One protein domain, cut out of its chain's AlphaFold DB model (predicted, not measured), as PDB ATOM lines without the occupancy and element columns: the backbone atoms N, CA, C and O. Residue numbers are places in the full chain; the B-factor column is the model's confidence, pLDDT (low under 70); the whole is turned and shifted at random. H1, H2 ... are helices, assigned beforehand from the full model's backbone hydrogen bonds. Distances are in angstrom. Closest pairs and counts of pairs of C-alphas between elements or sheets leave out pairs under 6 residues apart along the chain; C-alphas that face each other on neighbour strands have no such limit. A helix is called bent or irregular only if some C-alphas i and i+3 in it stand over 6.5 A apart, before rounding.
ATOM      1  N   TYR A 169     149.843 136.273 121.693       77.56
ATOM      2  CA  TYR A 169     150.665 137.475 121.485       77.56
ATOM      3  C   TYR A 169     150.129 138.383 120.367       77.56
ATOM      4  O   TYR A 169     150.216 139.601 120.480       77.56
ATOM      5  N   LYS A 170     149.531 137.808 119.316       72.31
ATOM      6  CA  LYS A 170     148.844 138.559 118.245       72.31
ATOM      7  C   LYS A 170     147.573 139.277 118.716       72.31
ATOM      8  O   LYS A 170     147.146 140.234 118.078       72.31
ATOM      9  N   GLU A 171     146.948 138.775 119.774       73.88
ATOM     10  CA  GLU A 171     145.644 139.221 120.275       73.88
ATOM     11  C   GLU A 171     145.769 140.139 121.500       73.88
ATOM     12  O   GLU A 171     144.799 140.799 121.868       73.88
ATOM     13  N   ASP A 172     146.947 140.221 122.126       79.00
ATOM     14  CA  ASP A 172     147.192 141.113 123.258       79.00
ATOM     15  C   ASP A 172     147.410 142.565 122.764       79.00
ATOM     16  O   ASP A 172     148.374 142.840 122.033       79.00
ATOM     17  N   PRO A 173     146.565 143.533 123.189       80.75
ATOM     18  CA  PRO A 173     146.677 144.944 122.810       80.75
ATOM     19  C   PRO A 173     148.050 145.571 123.080       80.75
ATOM     20  O   PRO A 173     148.416 146.558 122.442       80.75
ATOM     21  N   ARG A 174     148.828 145.016 124.015       78.62
ATOM     22  CA  ARG A 174     150.164 145.518 124.358       78.62
ATOM     23  C   ARG A 174     151.190 145.245 123.255       78.62
ATOM     24  O   ARG A 174     152.106 146.045 123.075       78.62
ATOM     25  N   TYR A 175     151.025 144.167 122.489       83.50
ATOM     26  CA  TYR A 175     151.953 143.783 121.422       83.50
ATOM     27  C   TYR A 175     151.594 144.384 120.053       83.50
ATOM     28  O   TYR A 175     152.471 144.495 119.195       83.50
ATOM     29  N   ALA A 176     150.352 144.839 119.857       84.00
ATOM     30  CA  ALA A 176     149.861 145.447 118.614       84.00
ATOM     31  C   ALA A 176     150.801 146.506 117.981       84.00
ATOM     32  O   ALA A 176     151.160 146.343 116.811       84.00
ATOM     33  N   PRO A 177     151.292 147.538 118.706       83.50
ATOM     34  CA  PRO A 177     152.182 148.535 118.106       83.50
ATOM     35  C   PRO A 177     153.521 147.943 117.638       83.50
ATOM     36  O   PRO A 177     154.100 148.416 116.664       83.50
ATOM     37  N   PHE A 178     154.018 146.891 118.291       84.56
ATOM     38  CA  PHE A 178     155.287 146.247 117.938       84.56
ATOM     39  C   PHE A 178     155.144 145.309 116.732       84.56
ATOM     40  O   PHE A 178     156.044 145.250 115.893       84.56
ATOM     41  N   PHE A 179     153.992 144.644 116.585       85.81
ATOM     42  CA  PHE A 179     153.651 143.908 115.364       85.81
ATOM     43  C   PHE A 179     153.491 144.844 114.160       85.81
ATOM     44  O   PHE A 179     153.953 144.505 113.069       85.81
ATOM     45  N   ASP A 180     152.929 146.041 114.350       86.88
ATOM     46  CA  ASP A 180     152.852 147.062 113.300       86.88
ATOM     47  C   ASP A 180     154.235 147.562 112.866       86.88
ATOM     48  O   ASP A 180     154.476 147.752 111.672       86.88
ATOM     49  N   LEU A 181     155.162 147.754 113.810       87.50
ATOM     50  CA  LEU A 181     156.550 148.124 113.510       87.50
ATOM     51  C   LEU A 181     157.271 147.014 112.732       87.50
ATOM     52  O   LEU A 181     157.903 147.295 111.713       87.50
ATOM     53  N   ASN A 182     157.119 145.759 113.161       87.50
ATOM     54  CA  ASN A 182     157.685 144.604 112.465       87.50
ATOM     55  C   ASN A 182     157.101 144.453 111.047       87.50
ATOM     56  O   ASN A 182     157.828 144.195 110.090       87.50
ATOM     57  N   ARG A 183     155.792 144.697 110.877       85.25
ATOM     58  CA  ARG A 183     155.112 144.685 109.570       85.25
ATOM     59  C   ARG A 183     155.578 145.816 108.648       85.25
ATOM     60  O   ARG A 183     155.596 145.635 107.434       85.25
ATOM     61  N   LYS A 184     155.964 146.965 109.206       86.75
ATOM     62  CA  LYS A 184     156.530 148.114 108.475       86.75
ATOM     63  C   LYS A 184     158.023 147.947 108.143       86.75
ATOM     64  O   LYS A 184     158.619 148.875 107.608       86.75
ATOM     65  N   GLY A 185     158.617 146.784 108.431       83.69
ATOM     66  CA  GLY A 185     160.005 146.468 108.086       83.69
ATOM     67  C   GLY A 185     161.042 147.046 109.050       83.69
ATOM     68  O   GLY A 185     162.228 147.058 108.733       83.69
ATOM     69  N   VAL A 186     160.620 147.522 110.226       85.12
ATOM     70  CA  VAL A 186     161.549 147.942 111.278       85.12
ATOM     71  C   VAL A 186     162.181 146.681 111.887       85.12
ATOM     72  O   VAL A 186     161.441 145.793 112.315       85.12
ATOM     73  N   PRO A 187     163.521 146.565 111.959       84.56
ATOM     74  CA  PRO A 187     164.170 145.417 112.585       84.56
ATOM     75  C   PRO A 187     163.788 145.290 114.063       84.56
ATOM     76  O   PRO A 187     163.808 146.284 114.791       84.56
ATOM     77  N   VAL A 188     163.517 144.067 114.534       83.38
ATOM     78  CA  VAL A 188     163.095 143.789 115.925       83.38
ATOM     79  C   VAL A 188     164.049 144.402 116.956       83.38
ATOM     80  O   VAL A 188     163.605 144.938 117.970       83.38
ATOM     81  N   VAL A 189     165.350 144.431 116.656       87.38
ATOM     82  CA  VAL A 189     166.390 145.030 117.510       87.38
ATOM     83  C   VAL A 189     166.161 146.517 117.816       87.38
ATOM     84  O   VAL A 189     166.524 146.975 118.896       87.38
ATOM     85  N   ALA A 190     165.513 147.268 116.919       84.75
ATOM     86  CA  ALA A 190     165.296 148.707 117.080       84.75
ATOM     87  C   ALA A 190     164.229 149.036 118.135       84.75
ATOM     88  O   ALA A 190     164.252 150.109 118.736       84.75
ATOM     89  N   PHE A 191     163.294 148.115 118.385       86.00
ATOM     90  CA  PHE A 191     162.224 148.294 119.370       86.00
ATOM     91  C   PHE A 191     162.237 147.243 120.485       86.00
ATOM     92  O   PHE A 191     161.449 147.348 121.424       86.00
ATOM     93  N   GLN A 192     163.171 146.287 120.450       86.25
ATOM     94  CA  GLN A 192     163.364 145.269 121.485       86.25
ATOM     95  C   GLN A 192     163.582 145.885 122.870       86.25
ATOM     96  O   GLN A 192     162.939 145.469 123.830       86.25
ATOM     97  N   SER A 193     164.443 146.903 122.975       85.56
ATOM     98  CA  SER A 193     164.698 147.608 124.240       85.56
ATOM     99  C   SER A 193     163.427 148.269 124.787       85.56
ATOM    100  O   SER A 193     163.148 148.200 125.983       85.56
ATOM    101  N   LYS A 194     162.594 148.825 123.896       82.06
ATOM    102  CA  LYS A 194     161.319 149.459 124.255       82.06
ATOM    103  C   LYS A 194     160.261 148.442 124.679       82.06
ATOM    104  O   LYS A 194     159.466 148.735 125.563       82.06
ATOM    105  N   MET A 195     160.265 147.257 124.074       86.62
ATOM    106  CA  MET A 195     159.365 146.164 124.432       86.62
ATOM    107  C   MET A 195     159.748 145.563 125.795       86.62
ATOM    108  O   MET A 195     158.895 145.453 126.673       86.62
ATOM    109  N   LEU A 196     161.046 145.340 126.035       84.56
ATOM    110  CA  LEU A 196     161.573 144.897 127.330       84.56
ATOM    111  C   LEU A 196     161.294 145.917 128.449       84.56
ATOM    112  O   LEU A 196     160.921 145.535 129.553       84.56
ATOM    113  N   ALA A 197     161.424 147.216 128.160       82.25
ATOM    114  CA  ALA A 197     161.134 148.287 129.116       82.25
ATOM    115  C   ALA A 197     159.657 148.331 129.548       82.25
ATOM    116  O   ALA A 197     159.351 148.771 130.651       82.25
ATOM    117  N   LEU A 198     158.744 147.854 128.696       82.00
ATOM    118  CA  LEU A 198     157.323 147.700 129.020       82.00
ATOM    119  C   LEU A 198     156.999 146.324 129.629       82.00
ATOM    120  O   LEU A 198     155.834 146.041 129.905       82.00
ATOM    121  N   GLY A 199     158.011 145.477 129.847       79.00
ATOM    122  CA  GLY A 199     157.850 144.118 130.364       79.00
ATOM    123  C   GLY A 199     157.218 143.151 129.361       79.00
ATOM    124  O   GLY A 199     156.585 142.183 129.772       79.00
ATOM    125  N   LEU A 200     157.340 143.432 128.061       82.88
ATOM    126  CA  LEU A 200     156.861 142.581 126.972       82.88
ATOM    127  C   LEU A 200     158.017 141.757 126.398       82.88
ATOM    128  O   LEU A 200     159.143 142.245 126.271       82.88
ATOM    129  N   ASP A 201     157.723 140.525 125.991       79.56
ATOM    130  CA  ASP A 201     158.740 139.571 125.561       79.56
ATOM    131  C   ASP A 201     159.210 139.808 124.109       79.56
ATOM    132  O   ASP A 201     158.407 139.703 123.178       79.56
ATOM    133  N   PRO A 202     160.525 140.027 123.868       78.06
ATOM    134  CA  PRO A 202     161.167 140.076 122.540       78.06
ATOM    135  C   PRO A 202     160.767 138.955 121.584       78.06
ATOM    136  O   PRO A 202     160.579 139.177 120.389       78.06
ATOM    137  N   ASN A 203     160.599 137.753 122.131       79.00
ATOM    138  CA  ASN A 203     160.313 136.553 121.358       79.00
ATOM    139  C   ASN A 203     158.849 136.456 120.904       79.00
ATOM    140  O   ASN A 203     158.555 135.625 120.050       79.00
ATOM    141  N   ALA A 204     157.944 137.297 121.415       78.38
ATOM    142  CA  ALA A 204     156.537 137.321 121.007       78.38
ATOM    143  C   ALA A 204     156.351 137.754 119.543       78.38
ATOM    144  O   ALA A 204     155.463 137.266 118.850       78.38
ATOM    145  N   ILE A 205     157.228 138.631 119.045       77.44
ATOM    146  CA  ILE A 205     157.201 139.131 117.659       77.44
ATOM    147  C   ILE A 205     157.713 138.073 116.673       77.44
ATOM    148  O   ILE A 205     157.296 138.044 115.517       77.44
ATOM    149  N   SER A 206     158.591 137.180 117.137       75.88
ATOM    150  CA  SER A 206     159.108 136.049 116.358       75.88
ATOM    151  C   SER A 206     158.233 134.797 116.467       75.88
ATOM    152  O   SER A 206     158.170 134.028 115.515       75.88
ATOM    153  N   ASN A 207     157.536 134.611 117.593       77.75
ATOM    154  CA  ASN A 207     156.641 133.483 117.855       77.75
ATOM    155  C   ASN A 207     155.200 133.975 118.038       77.75
ATOM    156  O   ASN A 207     154.732 134.123 119.168       77.75
ATOM    157  N   PRO A 208     154.479 134.215 116.936       67.12
ATOM    158  CA  PRO A 208     153.188 134.885 116.985       67.12
ATOM    159  C   PRO A 208     152.045 134.079 117.627       67.12
ATOM    160  O   PRO A 208     151.024 134.669 117.965       67.12
TER     161      PRO A 208
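This is residues 169 to 208 of the 391 residues of an uncharacterized protein of Cavenderia fasciculata (strain SH3) (UniProt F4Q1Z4). Two short helices, H1 and H2, run nearly side by side in opposite ways with a tight turn between them, and the stretch from residue 198 to residue 208 folds back over one side of the pair, ending near the first printed residue. The helices meet mainly near the turn. The printed part has 40 residues, with two named helices in the order H1, H2 and no named strand; its class is all helix, though under half of the residues, 18 of 40, are in named elements. It is compact, with a radius of gyration of the C-alphas of 8.9 A, and rounded, spanning 20 by 19 by 15 A.

H1, residues 176 to 183, and H2, residues 188 to 197, form a helical hairpin. They only just touch, with 3 pairs of C-alphas within 8 A; the closest C-alphas are those of Asn 182 and Val 188, 6.5 A apart. Their lines stand at a shallow tilt of 15 degrees, opposite ways, and their centres are 11.3 A apart. In H1 every O i to N i+4 pair is within hydrogen-bond range; in H2, 4 of 6 are.

H1 begins at C-alpha 176 (149.861, 145.447, 118.614) and is 10.5 A long from first to last C-alpha. Four residues, 184 to 187, make the tight link. H2 is 14.1 A long and ends at C-alpha 197 (161.134, 148.287, 129.116). It is irregular: C-alphas 190 and 193 are 7.3 A apart. Residues 202 to 204 are a helical run without a name.

The two C-alphas farthest apart, those of Gly 185 and Gly 199, are 22.5 A apart. The C-alphas of Tyr 169 and Pro 208, the first and last printed, are 5.8 A apart. The printed part has no cut, and its mean pLDDT is 81.9; residue 208 alone is under 70.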